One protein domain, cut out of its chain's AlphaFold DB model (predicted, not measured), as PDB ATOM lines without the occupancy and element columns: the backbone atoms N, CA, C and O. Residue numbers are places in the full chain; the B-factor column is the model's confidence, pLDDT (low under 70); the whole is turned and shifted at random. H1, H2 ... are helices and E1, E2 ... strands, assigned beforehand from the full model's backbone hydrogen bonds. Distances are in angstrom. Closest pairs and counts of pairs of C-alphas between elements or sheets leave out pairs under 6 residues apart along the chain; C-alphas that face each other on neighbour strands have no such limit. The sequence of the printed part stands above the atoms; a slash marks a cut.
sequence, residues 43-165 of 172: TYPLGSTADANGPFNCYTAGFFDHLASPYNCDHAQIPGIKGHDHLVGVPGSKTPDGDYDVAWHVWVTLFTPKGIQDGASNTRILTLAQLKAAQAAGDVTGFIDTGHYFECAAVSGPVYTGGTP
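This is residues 43 to 165 of the 172 residues of an uncharacterized protein of Actinobacteria bacterium (UniProt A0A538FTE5). With little regular structure, this is a loop-rich body round two small two-stranded ribbons, E1-E2 and E3-E4, with H1 and H2 at one end and residues 155 to 162, holding H3, sticking out at the other. The printed part has 123 residues, ordered E1 E2 E3 H1 H2 E4 H3; both sheets are antiparallel, and named elements of mixed class hold only 46 residues. It is compact, with a radius of gyration of the C-alphas of 15.7 A, spanning 46 by 41 by 29 A.

E1, residues 43 to 45, and E2, residues 81 to 87, form an antiparallel hairpin; N 44 and O 83, 2.8 A apart, are within hydrogen-bond range. E2 and E3, residues 103 to 110, are near each other. E4, residues 144 to 151, is antiparallel to E3, with N 104 and O 150 at 2.7 A. H1, residues 113 to 117, H2, residues 128 to 137, and H3, residues 157 to 161, touch no helix; each has every O i to N i+4 pair within range.

E1 begins at C-alpha 43 (15.936, -19.503, -0.509). E3 measures 22.9 A; E4, 19.5 A, bends by 64 degrees at residue 147. H3 ends at C-alpha 161 (3.293, -35.057, -17.857).

The printed part has no cut. Links E1 to E2 and E2 to E3 are long. Confidence is under 70 in 57 residues, among them 58 to 80.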
ATOM      1  N   THR A  43      17.309 -20.002  -0.663       87.88
ATOM      2  CA  THR A  43      15.936 -19.503  -0.509       87.88
ATOM      3  C   THR A  43      15.915 -18.049  -0.058       87.88
ATOM      4  O   THR A  43      16.495 -17.712   0.974       87.88
ATOM      5  N   TYR A  44      15.195 -17.196  -0.781       88.25
ATOM      6  CA  TYR A  44      15.078 -15.775  -0.470       88.25
ATOM      7  C   TYR A  44      13.762 -15.489   0.263       88.25
ATOM      8  O   TYR A  44      12.699 -15.897  -0.213       88.25
ATOM      9  N   PRO A  45      13.783 -14.772   1.401       86.88
ATOM     10  CA  PRO A  45      12.572 -14.456   2.157       86.88
ATOM     11  C   PRO A  45      11.630 -13.537   1.364       86.88
ATOM     12  O   PRO A  45      12.078 -12.798   0.489       86.88
ATOM     13  N   LEU A  46      10.334 -13.530   1.703       81.69
ATOM     14  CA  LEU A  46       9.300 -12.733   1.011       81.69
ATOM     15  C   LEU A  46       9.654 -11.242   0.859       81.69
ATOM     16  O   LEU A  46       9.351 -10.645  -0.169       81.69
ATOM     17  N   GLY A  47      10.320 -10.655   1.857       82.19
ATOM     18  CA  GLY A  47      10.746  -9.250   1.841       82.19
ATOM     19  C   GLY A  47      12.029  -8.961   1.052       82.19
ATOM     20  O   GLY A  47      12.473  -7.817   1.031       82.19
ATOM     21  N   SER A  48      12.650  -9.970   0.436       87.00
ATOM     22  CA  SER A  48      13.899  -9.810  -0.308       87.00
ATOM     23  C   SER A  48      13.719  -8.941  -1.557       87.00
ATOM     24  O   SER A  48      12.830  -9.174  -2.384       87.00
ATOM     25  N   THR A  49      14.630  -7.988  -1.758       88.06
ATOM     26  CA  THR A  49      14.737  -7.226  -3.013       88.06
ATOM     27  C   THR A  49      15.618  -7.913  -4.059       88.06
ATOM     28  O   THR A  49      15.755  -7.397  -5.170       88.06
ATOM     29  N   ALA A  50      16.172  -9.096  -3.757       80.75
ATOM     30  CA  ALA A  50      16.885  -9.906  -4.738       80.75
ATOM     31  C   ALA A  50      15.893 -10.311  -5.841       80.75
ATOM     32  O   ALA A  50      14.887 -10.961  -5.566       80.75
ATOM     33  N   ASP A  51      16.119  -9.800  -7.048       71.19
ATOM     34  CA  ASP A  51      15.306  -9.974  -8.271       71.19
ATOM     35  C   ASP A  51      15.914  -9.148  -9.413       71.19
ATOM     36  O   ASP A  51      15.877  -9.580 -10.552       71.19
ATOM     37  N   ALA A  52      16.559  -8.015  -9.091       50.88
ATOM     38  CA  ALA A  52      16.943  -6.923  -9.999       50.88
ATOM     39  C   ALA A  52      17.608  -7.273 -11.355       50.88
ATOM     40  O   ALA A  52      17.681  -6.405 -12.219       50.88
ATOM     41  N   ASN A  53      18.076  -8.508 -11.560       51.28
ATOM     42  CA  ASN A  53      18.700  -8.991 -12.795       51.28
ATOM     43  C   ASN A  53      17.934 -10.151 -13.478       51.28
ATOM     44  O   ASN A  53      18.515 -10.858 -14.300       51.28
ATOM     45  N   GLY A  54      16.659 -10.378 -13.144       61.19
ATOM     46  CA  GLY A  54      15.797 -11.407 -13.737       61.19
ATOM     47  C   GLY A  54      15.251 -12.421 -12.722       61.19
ATOM     48  O   GLY A  54      15.744 -12.498 -11.590       61.19
ATOM     49  N   PRO A  55      14.247 -13.228 -13.122       65.06
ATOM     50  CA  PRO A  55      13.532 -14.115 -12.211       65.06
ATOM     51  C   PRO A  55      14.460 -15.165 -11.584       65.06
ATOM     52  O   PRO A  55      15.466 -15.581 -12.170       65.06
ATOM     53  N   PHE A  56      14.114 -15.595 -10.370       72.25
ATOM     54  CA  PHE A  56      14.749 -16.733  -9.704       72.25
ATOM     55  C   PHE A  56      14.654 -18.014 -10.546       72.25
ATOM     56  O   PHE A  56      13.799 -18.134 -11.430       72.25
ATOM     57  N   ASN A  57      15.502 -19.007 -10.237       70.94
ATOM     58  CA  ASN A  57      15.314 -20.349 -10.805       70.94
ATOM     59  C   ASN A  57      13.973 -20.968 -10.404       70.94
ATOM     60  O   ASN A  57      13.469 -21.800 -11.147       70.94
ATOM     61  N   CYS A  58      13.411 -20.544  -9.273       69.38
ATOM     62  CA  CYS A  58      12.019 -20.755  -8.923       69.38
ATOM     63  C   CYS A  58      11.459 -19.520  -8.192       69.38
ATOM     64  O   CYS A  58      11.988 -19.119  -7.155       69.38
ATOM     65  N   TYR A  59      10.397 -18.906  -8.725       63.75
ATOM     66  CA  TYR A  59       9.612 -17.850  -8.081       63.75
ATOM     67  C   TYR A  59       8.324 -18.380  -7.409       63.75
ATOM     68  O   TYR A  59       7.445 -18.915  -8.075       63.75
ATOM     69  N   THR A  60       8.173 -18.183  -6.095       56.66
ATOM     70  CA  THR A  60       7.040 -18.696  -5.290       56.66
ATOM     71  C   THR A  60       6.229 -17.597  -4.592       56.66
ATOM     72  O   THR A  60       5.357 -17.898  -3.777       56.66
ATOM     73  N   ALA A  61       6.508 -16.315  -4.856       47.53
ATOM     74  CA  ALA A  61       5.799 -15.215  -4.205       47.53
ATOM     75  C   ALA A  61       4.395 -15.036  -4.805       47.53
ATOM     76  O   ALA A  61       4.194 -14.280  -5.754       47.53
ATOM     77  N   GLY A  62       3.423 -15.742  -4.237       37.78
ATOM     78  CA  GLY A  62       2.021 -15.662  -4.623       37.78
ATOM     79  C   GLY A  62       1.333 -17.002  -4.416       37.78
ATOM     80  O   GLY A  62       1.954 -18.053  -4.531       37.78
ATOM     81  N   PHE A  63       0.047 -16.965  -4.076       36.22
ATOM     82  CA  PHE A  63      -0.828 -18.132  -4.169       36.22
ATOM     83  C   PHE A  63      -0.612 -18.835  -5.516       36.22
ATOM     84  O   PHE A  63      -0.383 -18.154  -6.514       36.22
ATOM     85  N   PHE A  64      -0.729 -20.165  -5.547       37.78
ATOM     86  CA  PHE A  64      -0.867 -20.919  -6.791       37.78
ATOM     87  C   PHE A  64      -1.994 -20.314  -7.626       37.78
ATOM     88  O   PHE A  64      -3.159 -20.632  -7.404       37.78
ATOM     89  N   ASP A  65      -1.665 -19.440  -8.570       38.06
ATOM     90  CA  ASP A  65      -2.571 -19.091  -9.646       38.06
ATOM     91  C   ASP A  65      -2.322 -20.098 -10.762       38.06
ATOM     92  O   ASP A  65      -1.434 -19.935 -11.587       38.06
ATOM     93  N   HIS A  66      -3.105 -21.173 -10.772       36.84
ATOM     94  CA  HIS A  66      -3.058 -22.205 -11.812       36.84
ATOM     95  C   HIS A  66      -3.381 -21.645 -13.216       36.84
ATOM     96  O   HIS A  66      -3.241 -22.364 -14.204       36.84
ATOM     97  N   LEU A  67      -3.840 -20.388 -13.314       35.06
ATOM     98  CA  LEU A  67      -4.156 -19.685 -14.559       35.06
ATOM     99  C   LEU A  67      -3.034 -18.734 -15.008       35.06
ATOM    100  O   LEU A  67      -2.970 -18.401 -16.193       35.06
ATOM    101  N   ALA A  68      -2.126 -18.334 -14.114       39.75
ATOM    102  CA  ALA A  68      -0.882 -17.658 -14.460       39.75
ATOM    103  C   ALA A  68       0.230 -18.706 -14.487       39.75
ATOM    104  O   ALA A  68       0.680 -19.155 -13.441       39.75
ATOM    105  N   SER A  69       0.650 -19.112 -15.691       33.19
ATOM    106  CA  SER A  69       1.688 -20.129 -15.892       33.19
ATOM    107  C   SER A  69       2.823 -19.935 -14.878       33.19
ATOM    108  O   SER A  69       3.487 -18.893 -14.938       33.19
ATOM    109  N   PRO A  70       3.050 -20.881 -13.953       36.62
ATOM    110  CA  PRO A  70       4.168 -20.791 -13.038       36.62
ATOM    111  C   PRO A  70       5.410 -20.712 -13.911       36.62
ATOM    112  O   PRO A  70       5.712 -21.615 -14.695       36.62
ATOM    113  N   TYR A  71       6.121 -19.591 -13.834       44.91
ATOM    114  CA  TYR A  71       7.495 -19.611 -14.282       44.91
ATOM    115  C   TYR A  71       8.182 -20.627 -13.359       44.91
ATOM    116  O   TYR A  71       8.131 -20.487 -12.143       44.91
ATOM    117  N   ASN A  72       8.677 -21.714 -13.955       50.03
ATOM    118  CA  ASN A  72       9.686 -22.654 -13.447       50.03
ATOM    119  C   ASN A  72       9.527 -23.331 -12.057       50.03
ATOM    120  O   ASN A  72      10.476 -23.981 -11.624       50.03
ATOM    121  N   CYS A  73       8.364 -23.285 -11.392       51.56
ATOM    122  CA  CYS A  73       8.208 -23.769 -10.002       51.56
ATOM    123  C   CYS A  73       7.282 -24.960  -9.744       51.56
ATOM    124  O   CYS A  73       7.073 -25.308  -8.580       51.56
ATOM    125  N   ASP A  74       6.738 -25.618 -10.765       50.22
ATOM    126  CA  ASP A  74       5.740 -26.683 -10.561       50.22
ATOM    127  C   ASP A  74       6.263 -27.937  -9.847       50.22
ATOM    128  O   ASP A  74       5.518 -28.884  -9.657       50.22
ATOM    129  N   HIS A  75       7.537 -27.973  -9.455       50.22
ATOM    130  CA  HIS A  75       8.210 -29.193  -9.026       50.22
ATOM    131  C   HIS A  75       8.845 -29.091  -7.634       50.22
ATOM    132  O   HIS A  75       9.191 -30.126  -7.086       50.22
ATOM    133  N   ALA A  76       9.007 -27.892  -7.051       52.97
ATOM    134  CA  ALA A  76       9.640 -27.713  -5.740       52.97
ATOM    135  C   ALA A  76       9.070 -26.505  -4.983       52.97
ATOM    136  O   ALA A  76       9.580 -25.385  -5.062       52.97
ATOM    137  N   GLN A  77       7.984 -26.732  -4.250       58.97
ATOM    138  CA  GLN A  77       7.237 -25.671  -3.580       58.97
ATOM    139  C   GLN A  77       7.696 -25.565  -2.126       58.97
ATOM    140  O   GLN A  77       7.408 -26.448  -1.320       58.97
ATOM    141  N   ILE A  78       8.416 -24.492  -1.791       64.75
ATOM    142  CA  ILE A  78       8.776 -24.162  -0.408       64.75
ATOM    143  C   ILE A  78       7.840 -23.033   0.049       64.75
ATOM    144  O   ILE A  78       7.947 -21.914  -0.459       64.75
ATOM    145  N   PRO A  79       6.894 -23.284   0.971       64.75
ATOM    146  CA  PRO A  79       6.015 -22.236   1.480       64.75
ATOM    147  C   PRO A  79       6.794 -21.148   2.235       64.75
ATOM    148  O   PRO A  79       7.777 -21.433   2.915       64.75
ATOM    149  N   GLY A  80       6.326 -19.898   2.167       69.06
ATOM    150  CA  GLY A  80       6.847 -18.803   3.000       69.06
ATOM    151  C   GLY A  80       8.105 -18.095   2.481       69.06
ATOM    152  O   GLY A  80       8.637 -17.229   3.175       69.06
ATOM    153  N   ILE A  81       8.558 -18.398   1.261       75.25
ATOM    154  CA  ILE A  81       9.692 -17.719   0.613       75.25
ATOM    155  C   ILE A  81       9.252 -16.990  -0.663       75.25
ATOM    156  O   ILE A  81       8.235 -17.327  -1.272       75.25
ATOM    157  N   LYS A  82      10.027 -15.983  -1.084       80.06
ATOM    158  CA  LYS A  82       9.824 -15.279  -2.361       80.06
ATOM    159  C   LYS A  82      10.143 -16.183  -3.552       80.06
ATOM    160  O   LYS A  82       9.494 -16.114  -4.591       80.06
ATOM    161  N   GLY A  83      11.176 -16.997  -3.397       80.19
ATOM    162  CA  GLY A  83      11.699 -17.883  -4.422       80.19
ATOM    163  C   GLY A  83      13.075 -18.398  -4.030       80.19
ATOM    164  O   GLY A  83      13.585 -18.071  -2.954       80.19
ATOM    165  N   HIS A  84      13.680 -19.205  -4.891       82.88
ATOM    166  CA  HIS A  84      14.997 -19.767  -4.645       82.88
ATOM    167  C   HIS A  84      15.816 -19.967  -5.923       82.88
ATOM    168  O   HIS A  84      15.281 -20.136  -7.020       82.88
ATOM    169  N   ASP A  85      17.137 -19.963  -5.760       84.31
ATOM    170  CA  ASP A  85      18.082 -20.275  -6.828       84.31
ATOM    171  C   ASP A  85      18.604 -21.698  -6.721       84.31
ATOM    172  O   ASP A  85      18.839 -22.197  -5.623       84.31
ATOM    173  N   HIS A  86      18.813 -22.330  -7.875       81.88
ATOM    174  CA  HIS A  86      19.407 -23.659  -7.985       81.88
ATOM    175  C   HIS A  86      20.888 -23.501  -8.253       81.88
ATOM    176  O   HIS A  86      21.272 -22.959  -9.288       81.88
ATOM    177  N   LEU A  87      21.729 -23.975  -7.350       82.19
ATOM    178  CA  LEU A  87      23.169 -24.016  -7.546       82.19
ATOM    179  C   LEU A  87      23.555 -25.457  -7.907       82.19
ATOM    180  O   LEU A  87      23.434 -26.350  -7.070       82.19
ATOM    181  N   VAL A  88      23.984 -25.659  -9.159       76.38
ATOM    182  CA  VAL A  88      24.258 -26.977  -9.765       76.38
ATOM    183  C   VAL A  88      25.620 -26.996 -10.443       76.38
ATOM    184  O   VAL A  88      26.021 -26.005 -11.070       76.38
ATOM    185  N   GLY A  89      26.375 -28.082 -10.297       68.12
ATOM    186  CA  GLY A  89      27.702 -28.178 -10.888       68.12
ATOM    187  C   GLY A  89      27.610 -28.469 -12.378       68.12
ATOM    188  O   GLY A  89      27.409 -29.616 -12.745       68.12
ATOM    189  N   VAL A  90      27.780 -27.474 -13.260       55.53
ATOM    190  CA  VAL A  90      28.119 -27.777 -14.666       55.53
ATOM    191  C   VAL A  90      28.875 -26.639 -15.363       55.53
ATOM    192  O   VAL A  90      28.277 -25.610 -15.669       55.53
ATOM    193  N   PRO A  91      30.121 -26.882 -15.800       37.09
ATOM    194  CA  PRO A  91      30.591 -26.455 -17.118       37.09
ATOM    195  C   PRO A  91      30.505 -27.628 -18.114       37.09
ATOM    196  O   PRO A  91      31.110 -28.670 -17.891       37.09
ATOM    197  N   GLY A  92      29.772 -27.443 -19.223       38.16
ATOM    198  CA  GLY A  92      29.716 -28.359 -20.373       38.16
ATOM    199  C   GLY A  92      28.814 -29.592 -20.215       38.16
ATOM    200  O   GLY A  92      29.201 -30.621 -19.678       38.16
ATOM    201  N   SER A  93      27.643 -29.550 -20.848       43.31
ATOM    202  CA  SER A  93      26.706 -30.665 -21.051       43.31
ATOM    203  C   SER A  93      27.245 -31.843 -21.897       43.31
ATOM    204  O   SER A  93      26.450 -32.592 -22.458       43.31
ATOM    205  N   LYS A  94      28.575 -32.017 -21.998       41.44
ATOM    206  CA  LYS A  94      29.316 -33.171 -22.555       41.44
ATOM    207  C   LYS A  94      30.770 -33.257 -22.029       41.44
ATOM    208  O   LYS A  94      31.640 -33.743 -22.750       41.44
ATOM    209  N   THR A  95      31.074 -32.760 -20.828       39.66
ATOM    210  CA  THR A  95      32.420 -32.874 -20.219       39.66
ATOM    211  C   THR A  95      32.408 -33.679 -18.914       39.66
ATOM    212  O   THR A  95      31.352 -33.782 -18.295       39.66
ATOM    213  N   PRO A  96      33.552 -34.268 -18.500       41.59
ATOM    214  CA  PRO A  96      33.625 -35.290 -17.441       41.59
ATOM    215  C   PRO A  96      33.180 -34.872 -16.027       41.59
ATOM    216  O   PRO A  96      33.024 -35.752 -15.189       41.59
ATOM    217  N   ASP A  97      32.960 -33.577 -15.772       45.84
ATOM    218  CA  ASP A  97      32.693 -33.016 -14.436       45.84
ATOM    219  C   ASP A  97      31.326 -32.292 -14.335       45.84
ATOM    220  O   ASP A  97      31.162 -31.372 -13.534       45.84
ATOM    221  N   GLY A  98      30.357 -32.636 -15.195       56.44
ATOM    222  CA  GLY A  98      29.002 -32.063 -15.179       56.44
ATOM    223  C   GLY A  98      27.961 -32.976 -14.521       56.44
ATOM    224  O   GLY A  98      27.921 -34.170 -14.811       56.44
ATOM    225  N   ASP A  99      27.069 -32.407 -13.707       62.06
ATOM    226  CA  ASP A  99      26.024 -33.135 -12.970       62.06
ATOM    227  C   ASP A  99      24.787 -33.472 -13.845       62.06
ATOM    228  O   ASP A  99      23.674 -33.042 -13.555       62.06
ATOM    229  N   TYR A 100      24.946 -34.229 -14.935       61.69
ATOM    230  CA  TYR A 100      23.843 -34.663 -15.819       61.69
ATOM    231  C   TYR A 100      23.673 -36.189 -15.805       61.69
ATOM    232  O   TYR A 100      24.665 -36.901 -15.683       61.69
ATOM    233  N   ASP A 101      22.438 -36.686 -15.961       64.88
ATOM    234  CA  ASP A 101      22.102 -38.125 -15.937       64.88
ATOM    235  C   ASP A 101      22.472 -38.809 -14.605       64.88
ATOM    236  O   ASP A 101      22.905 -39.959 -14.542       64.88
ATOM    237  N   VAL A 102      22.335 -38.055 -13.511       67.56
ATOM    238  CA  VAL A 102      22.610 -38.501 -12.141       67.56
ATOM    239  C   VAL A 102      21.474 -38.095 -11.205       67.56
ATOM    240  O   VAL A 102      20.744 -37.130 -11.455       67.56
ATOM    241  N   ALA A 103      21.341 -38.814 -10.090       73.38
ATOM    242  CA  ALA A 103      20.466 -38.395  -9.002       73.38
ATOM    243  C   ALA A 103      21.022 -37.125  -8.343       73.38
ATOM    244  O   ALA A 103      22.217 -37.031  -8.063       73.38
ATOM    245  N   TRP A 104      20.160 -36.161  -8.057       78.06
ATOM    246  CA  TRP A 104      20.492 -34.956  -7.314       78.06
ATOM    247  C   TRP A 104      19.874 -34.991  -5.934       78.06
ATOM    248  O   TRP A 104      18.679 -35.228  -5.804       78.06
ATOM    249  N   HIS A 105      20.685 -34.729  -4.916       78.81
ATOM    250  CA  HIS A 105      20.266 -34.597  -3.526       78.81
ATOM    251  C   HIS A 105      19.962 -33.135  -3.222       78.81
ATOM    252  O   HIS A 105      20.834 -32.281  -3.381       78.81
ATOM    253  N   VAL A 106      18.741 -32.839  -2.786       80.00
ATOM    254  CA  VAL A 106      18.299 -31.469  -2.528       80.00
ATOM    255  C   VAL A 106      18.708 -31.006  -1.129       80.00
ATOM    256  O   VAL A 106      18.254 -31.533  -0.111       80.00
ATOM    257  N   TRP A 107      19.516 -29.951  -1.098       83.56
ATOM    258  CA  TRP A 107      19.964 -29.255   0.103       83.56
ATOM    259  C   TRP A 107      19.409 -27.839   0.118       83.56
ATOM    260  O   TRP A 107      19.496 -27.127  -0.879       83.56
ATOM    261  N   VAL A 108      18.890 -27.391   1.254       84.75
ATOM    262  CA  VAL A 108      18.345 -26.036   1.409       84.75
ATOM    263  C   VAL A 108      19.235 -25.199   2.319       84.75
ATOM    264  O   VAL A 108      19.841 -25.700   3.265       84.75
ATOM    265  N   THR A 109      19.304 -23.901   2.044       88.69
ATOM    266  CA  THR A 109      19.882 -22.907   2.947       88.69
ATOM    267  C   THR A 109      18.936 -21.719   3.081       88.69
ATOM    268  O   THR A 109      18.444 -21.196   2.080       88.69
ATOM    269  N   LEU A 110      18.709 -21.281   4.318       90.25
ATOM    270  CA  LEU A 110      17.835 -20.157   4.655       90.25
ATOM    271  C   LEU A 110      18.678 -18.945   5.055       90.25
ATOM    272  O   LEU A 110      19.731 -19.115   5.670       90.25
ATOM    273  N   PHE A 111      18.221 -17.724   4.773       93.06
ATOM    274  CA  PHE A 111      18.829 -16.538   5.386       93.06
ATOM    275  C   PHE A 111      18.525 -16.503   6.885       93.06
ATOM    276  O   PHE A 111      17.384 -16.691   7.306       93.06
ATOM    277  N   THR A 112      19.551 -16.251   7.696       93.31
ATOM    278  CA  THR A 112      19.399 -16.096   9.146       93.31
ATOM    279  C   THR A 112      18.776 -14.734   9.472       93.31
ATOM    280  O   THR A 112      18.807 -13.823   8.636       93.31
ATOM    281  N   PRO A 113      18.275 -14.514  10.703       93.56
ATOM    282  CA  PRO A 113      17.847 -13.182  11.132       93.56
ATOM    283  C   PRO A 113      18.921 -12.108  10.911       93.56
ATOM    284  O   PRO A 113      18.592 -10.994  10.510       93.56
ATOM    285  N   LYS A 114      20.200 -12.461  11.096       94.94
ATOM    286  CA  LYS A 114      21.342 -11.591  10.795       94.94
ATOM    287  C   LYS A 114      21.424 -11.268   9.301       94.94
ATOM    288  O   LYS A 114      21.439 -10.096   8.945       94.94
ATOM    289  N   GLY A 115      21.425 -12.280   8.432       95.00
ATOM    290  CA  GLY A 115      21.519 -12.066   6.984       95.00
ATOM    291  C   GLY A 115      20.355 -11.250   6.412       95.00
ATOM    292  O   GLY A 115      20.519 -10.532   5.428       95.00
ATOM    293  N   ILE A 116      19.182 -11.311   7.050       92.94
ATOM    294  CA  ILE A 116      18.039 -10.450   6.721       92.94
ATOM    295  C   ILE A 116      18.288  -9.009   7.191       92.94
ATOM    296  O   ILE A 116      18.119  -8.077   6.409       92.94
ATOM    297  N   GLN A 117      18.698  -8.818   8.450       94.00
ATOM    298  CA  GLN A 117      18.944  -7.493   9.038       94.00
ATOM    299  C   GLN A 117      20.055  -6.723   8.319       94.00
ATOM    300  O   GLN A 117      19.907  -5.528   8.070       94.00
ATOM    301  N   ASP A 118      21.122  -7.416   7.927       94.56
ATOM    302  CA  ASP A 118      22.269  -6.822   7.235       94.56
ATOM    303  C   ASP A 118      22.015  -6.623   5.731       94.56
ATOM    304  O   ASP A 118      22.862  -6.102   5.007       94.56
ATOM    305  N   GLY A 119      20.848  -7.045   5.234       93.69
ATOM    306  CA  GLY A 119      20.483  -6.937   3.826       93.69
ATOM    307  C   GLY A 119      21.211  -7.926   2.912       93.69
ATOM    308  O   GLY A 119      21.080  -7.816   1.692       93.69
ATOM    309  N   ALA A 120      21.924  -8.922   3.449       94.88
ATOM    310  CA  ALA A 120      22.519  -9.996   2.650       94.88
ATOM    311  C   ALA A 120      21.449 -10.738   1.829       94.88
ATOM    312  O   ALA A 120      21.684 -11.067   0.667       94.88
ATOM    313  N   SER A 121      20.231 -10.880   2.373       92.75
ATOM    314  CA  SER A 121      19.076 -11.458   1.667       92.75
ATOM    315  C   SER A 121      18.646 -10.697   0.413       92.75
ATOM    316  O   SER A 121      17.824 -11.205  -0.343       92.75
ATOM    317  N   ASN A 122      19.153  -9.486   0.190       92.50
ATOM    318  CA  ASN A 122      18.844  -8.650  -0.972       92.50
ATOM    319  C   ASN A 122      19.864  -8.802  -2.108       92.50
ATOM    320  O   ASN A 122      19.669  -8.246  -3.188       92.50
ATOM    321  N   THR A 123      20.934  -9.569  -1.885       91.94
ATOM    322  CA  THR A 123      21.965  -9.854  -2.885       91.94
ATOM    323  C   THR A 123      21.887 -11.312  -3.304       91.94
ATOM    324  O   THR A 123      21.766 -12.206  -2.469       91.94
ATOM    325  N   ARG A 124      21.962 -11.575  -4.612       89.25
ATOM    326  CA  ARG A 124      21.908 -12.947  -5.115       89.25
ATOM    327  C   ARG A 124      23.192 -13.713  -4.805       89.25
ATOM    328  O   ARG A 124      24.288 -13.231  -5.076       89.25
ATOM    329  N   ILE A 125      23.026 -14.935  -4.310       90.31
ATOM    330  CA  ILE A 125      24.086 -15.933  -4.164       90.31
ATOM    331  C   ILE A 125      23.957 -16.892  -5.351       90.31
ATOM    332  O   ILE A 125      22.986 -17.635  -5.458       90.31
ATOM    333  N   LEU A 126      24.924 -16.839  -6.263       86.50
ATOM    334  CA  LEU A 126      24.901 -17.507  -7.568       86.50
ATOM    335  C   LEU A 126      25.956 -18.606  -7.715       86.50
ATOM    336  O   LEU A 126      25.908 -19.366  -8.679       86.50
ATOM    337  N   THR A 127      26.909 -18.693  -6.787       84.44
ATOM    338  CA  THR A 127      27.990 -19.687  -6.808       84.44
ATOM    339  C   THR A 127      28.117 -20.397  -5.467       84.44
ATOM    340  O   THR A 127      27.774 -19.851  -4.415       84.44
ATOM    341  N   LEU A 128      28.680 -21.612  -5.473       84.12
ATOM    342  CA  LEU A 128      28.951 -22.338  -4.226       84.12
ATOM    343  C   LEU A 128      29.955 -21.585  -3.341       84.12
ATOM    344  O   LEU A 128      29.867 -21.643  -2.118       84.12
ATOM    345  N   ALA A 129      30.901 -20.863  -3.950       87.19
ATOM    346  CA  ALA A 129      31.860 -20.042  -3.222       87.19
ATOM    347  C   ALA A 129      31.168 -18.889  -2.477       87.19
ATOM    348  O   ALA A 129      31.437 -18.687  -1.294       87.19
ATOM    349  N   GLN A 130      30.236 -18.186  -3.132       92.50
ATOM    350  CA  GLN A 130      29.417 -17.156  -2.486       92.50
ATOM    351  C   GLN A 130      28.563 -17.750  -1.364       92.50
ATOM    352  O   GLN A 130      28.479 -17.163  -0.289       92.50
ATOM    353  N   LEU A 131      27.982 -18.935  -1.581       91.50
ATOM    354  CA  LEU A 131      27.156 -19.584  -0.571       91.50
ATOM    355  C   LEU A 131      27.969 -19.971   0.672       91.50
ATOM    356  O   LEU A 131      27.583 -19.647   1.792       91.50
ATOM    357  N   LYS A 132      29.136 -20.590   0.483       90.62
ATOM    358  CA  LYS A 132      30.047 -20.930   1.586       90.62
ATOM    359  C   LYS A 132      30.557 -19.689   2.319       90.62
ATOM    360  O   LYS A 132      30.705 -19.725   3.538       90.62
ATOM    361  N   ALA A 133      30.800 -18.590   1.605       95.06
ATOM    362  CA  ALA A 133      31.173 -17.321   2.223       95.06
ATOM    363  C   ALA A 133      30.033 -16.753   3.086       95.06
ATOM    364  O   ALA A 133      30.278 -16.368   4.226       95.06
ATOM    365  N   ALA A 134      28.790 -16.777   2.593       95.75
ATOM    366  CA  ALA A 134      27.614 -16.355   3.356       95.75
ATOM    367  C   ALA A 134      27.374 -17.239   4.597       95.75
ATOM    368  O   ALA A 134      27.015 -16.733   5.660       95.75
ATOM    369  N   GLN A 135      27.630 -18.549   4.496       95.19
ATOM    370  CA  GLN A 135      27.593 -19.470   5.639       95.19
ATOM    371  C   GLN A 135      28.650 -19.111   6.684       95.19
ATOM    372  O   GLN A 135      28.343 -19.012   7.870       95.19
ATOM    373  N   ALA A 136      29.891 -18.872   6.251       96.62
ATOM    374  CA  ALA A 136      30.979 -18.473   7.142       96.62
ATOM    375  C   ALA A 136      30.727 -17.108   7.809       96.62
ATOM    376  O   ALA A 136      31.134 -16.902   8.951       96.62
ATOM    377  N   ALA A 137      30.031 -16.197   7.123       96.50
ATOM    378  CA  ALA A 137      29.604 -14.906   7.659       96.50
ATOM    379  C   ALA A 137      28.397 -15.002   8.616       96.50
ATOM    380  O   ALA A 137      28.096 -14.041   9.326       96.50
ATOM    381  N   GLY A 138      27.716 -16.152   8.667       96.38
ATOM    382  CA  GLY A 138      26.496 -16.352   9.453       96.38
ATOM    383  C   GLY A 138      25.245 -15.719   8.835       96.38
ATOM    384  O   GLY A 138      24.233 -15.584   9.523       96.38
ATOM    385  N   ASP A 139      25.295 -15.331   7.560       97.00
ATOM    386  CA  ASP A 139      24.174 -14.710   6.847       97.00
ATOM    387  C   ASP A 139      23.137 -15.743   6.395       97.00
ATOM    388  O   ASP A 139      21.951 -15.435   6.275       97.00
ATOM    389  N   VAL A 140      23.570 -16.986   6.184       93.56
ATOM    390  CA  VAL A 140      22.698 -18.115   5.851       93.56
ATOM    391  C   VAL A 140      23.000 -19.325   6.734       93.56
ATOM    392  O   VAL A 140      24.086 -19.444   7.304       93.56
ATOM    393  N   THR A 141      22.028 -20.223   6.869       92.50
ATOM    394  CA  THR A 141      22.177 -21.482   7.606       92.50
ATOM    395  C   THR A 141      23.234 -22.391   6.975       92.50
ATOM    396  O   THR A 141      23.595 -22.260   5.806       92.50
ATOM    397  N   GLY A 142      23.684 -23.400   7.727       88.62
ATOM    398  CA  GLY A 142      24.337 -24.562   7.121       88.62
ATOM    399  C   GLY A 142      23.414 -25.280   6.125       88.62
ATOM    400  O   GLY A 142      22.237 -24.935   5.988       88.62
ATOM    401  N   PHE A 143      23.946 -26.291   5.438       86.50
ATOM    402  CA  PHE A 143      23.141 -27.105   4.528       86.50
ATOM    403  C   PHE A 143      22.115 -27.926   5.310       86.50
ATOM    404  O   PHE A 143      22.475 -28.757   6.145       86.50
ATOM    405  N   ILE A 144      20.839 -27.682   5.025       84.06
ATOM    406  CA  ILE A 144      19.711 -28.434   5.561       84.06
ATOM    407  C   ILE A 144      19.417 -29.560   4.574       84.06
ATOM    408  O   ILE A 144      19.037 -29.304   3.429       84.06
ATOM    409  N   ASP A 145      19.633 -30.797   5.013       80.81
ATOM    410  CA  ASP A 145      19.258 -31.988   4.253       80.81
ATOM    411  C   ASP A 145      17.731 -32.080   4.198       80.81
ATOM    412  O   ASP A 145      17.071 -32.116   5.238       80.81
ATOM    413  N   THR A 146      17.167 -32.110   2.993       73.69
ATOM    414  CA  THR A 146      15.717 -32.259   2.823       73.69
ATOM    415  C   THR A 146      15.276 -33.716   2.695       73.69
ATOM    416  O   THR A 146      14.090 -34.008   2.777       73.69
ATOM    417  N   GLY A 147      16.216 -34.637   2.474       71.94
ATOM    418  CA  GLY A 147      15.960 -36.030   2.120       71.94
ATOM    419  C   GLY A 147      15.467 -36.235   0.684       71.94
ATOM    420  O   GLY A 147      15.413 -37.375   0.231       71.94
ATOM    421  N   HIS A 148      15.137 -35.177  -0.061       73.06
ATOM    422  CA  HIS A 148      14.591 -35.319  -1.407       73.06
ATOM    423  C   HIS A 148      15.682 -35.556  -2.450       73.06
ATOM    424  O   HIS A 148      16.741 -34.918  -2.435       73.06
ATOM    425  N   TYR A 149      15.375 -36.452  -3.389       73.69
ATOM    426  CA  TYR A 149      16.204 -36.741  -4.548       73.69
ATOM    427  C   TYR A 149      15.381 -36.667  -5.831       73.69
ATOM    428  O   TYR A 149      14.246 -37.142  -5.876       73.69
ATOM    429  N   PHE A 150      15.966 -36.140  -6.903       68.75
ATOM    430  CA  PHE A 150      15.400 -36.301  -8.241       68.75
ATOM    431  C   PHE A 150      16.468 -36.579  -9.290       68.75
ATOM    432  O   PHE A 150      17.628 -36.227  -9.121       68.75
ATOM    433  N   GLU A 151      16.093 -37.251 -10.369       68.81
ATOM    434  CA  GLU A 151      17.025 -37.675 -11.411       68.81
ATOM    435  C   GLU A 151      17.123 -36.598 -12.484       68.81
ATOM    436  O   GLU A 151      16.142 -36.333 -13.163       68.81
ATOM    437  N   CYS A 152      18.280 -35.964 -12.669       65.81
ATOM    438  CA  CYS A 152      18.444 -34.968 -13.730       65.81
ATOM    439  C   CYS A 152      18.722 -35.650 -15.084       65.81
ATOM    440  O   CYS A 152      19.818 -35.535 -15.636       65.81
ATOM    441  N   ALA A 153      17.723 -36.361 -15.614       58.91
ATOM    442  CA  ALA A 153      17.787 -37.085 -16.883       58.91
ATOM    443  C   ALA A 153      16.783 -36.548 -17.918       58.91
ATOM    444  O   ALA A 153      15.735 -35.986 -17.588       58.91
ATOM    445  N   ALA A 154      17.085 -36.750 -19.203       54.47
ATOM    446  CA  ALA A 154      16.103 -36.533 -20.261       54.47
ATOM    447  C   ALA A 154      15.042 -37.645 -20.226       54.47
ATOM    448  O   ALA A 154      15.341 -38.810 -20.478       54.47
ATOM    449  N   VAL A 155      13.788 -37.272 -19.969       52.03
ATOM    450  CA  VAL A 155      12.637 -38.186 -20.014       52.03
ATOM    451  C   VAL A 155      11.744 -37.899 -21.223       52.03
ATOM    452  O   VAL A 155      11.786 -36.817 -21.810       52.03
ATOM    453  N   SER A 156      10.911 -38.867 -21.612       45.16
ATOM    454  CA  SER A 156       9.900 -38.635 -22.650       45.16
ATOM    455  C   SER A 156       8.794 -37.692 -22.151       45.16
ATOM    456  O   SER A 156       8.486 -37.655 -20.961       45.16
ATOM    457  N   GLY A 157       8.153 -36.955 -23.064       44.88
ATOM    458  CA  GLY A 157       7.052 -36.040 -22.725       44.88
ATOM    459  C   GLY A 157       5.907 -36.682 -21.915       44.88
ATOM    460  O   GLY A 157       5.469 -36.086 -20.939       44.88
ATOM    461  N   PRO A 158       5.442 -37.906 -22.234       50.44
ATOM    462  CA  PRO A 158       4.437 -38.592 -21.418       50.44
ATOM    463  C   PRO A 158       4.897 -38.916 -19.990       50.44
ATOM    464  O   PRO A 158       4.092 -38.831 -19.066       50.44
ATOM    465  N   VAL A 159       6.177 -39.261 -19.798       52.88
ATOM    466  CA  VAL A 159       6.758 -39.473 -18.459       52.88
ATOM    467  C   VAL A 159       6.781 -38.158 -17.684       52.88
ATOM    468  O   VAL A 159       6.399 -38.136 -16.520       52.88
ATOM    469  N   TYR A 160       7.142 -37.054 -18.345       52.59
ATOM    470  CA  TYR A 160       7.098 -35.717 -17.755       52.59
ATOM    471  C   TYR A 160       5.685 -35.330 -17.285       52.59
ATOM    472  O   TYR A 160       5.497 -34.959 -16.129       52.59
ATOM    473  N   THR A 161       4.680 -35.460 -18.154       51.78
ATOM    474  CA  THR A 161       3.293 -35.057 -17.857       51.78
ATOM    475  C   THR A 161       2.626 -35.925 -16.782       51.78
ATOM    476  O   THR A 161       1.662 -35.491 -16.160       51.78
ATOM    477  N   GLY A 162       3.106 -37.153 -16.564       50.47
ATOM    478  CA  GLY A 162       2.541 -38.091 -15.589       50.47
ATOM    479  C   GLY A 162       3.068 -37.962 -14.153       50.47
ATOM    480  O   GLY A 162       2.585 -38.684 -13.282       50.47
ATOM    481  N   GLY A 163       4.059 -37.104 -13.892       50.06
ATOM    482  CA  GLY A 163       4.648 -36.943 -12.557       50.06
ATOM    483  C   GLY A 163       3.846 -36.020 -11.623       50.06
ATOM    484  O   GLY A 163       3.132 -35.136 -12.092       50.06
ATOM    485  N   THR A 164       3.991 -36.176 -10.296       51.81
ATOM    486  CA  THR A 164       3.422 -35.244  -9.287       51.81
ATOM    487  C   THR A 164       4.510 -34.292  -8.744       51.81
ATOM    488  O   THR A 164       5.656 -34.715  -8.594       51.81
ATOM    489  N   PRO A 165       4.207 -33.009  -8.471       54.66
ATOM    490  CA  PRO A 165       5.152 -32.052  -7.874       54.66
ATOM    491  C   PRO A 165       5.789 -32.514  -6.552       54.66
ATOM    492  O   PRO A 165       5.077 -33.059  -5.704       54.66
TER     493      PRO A 165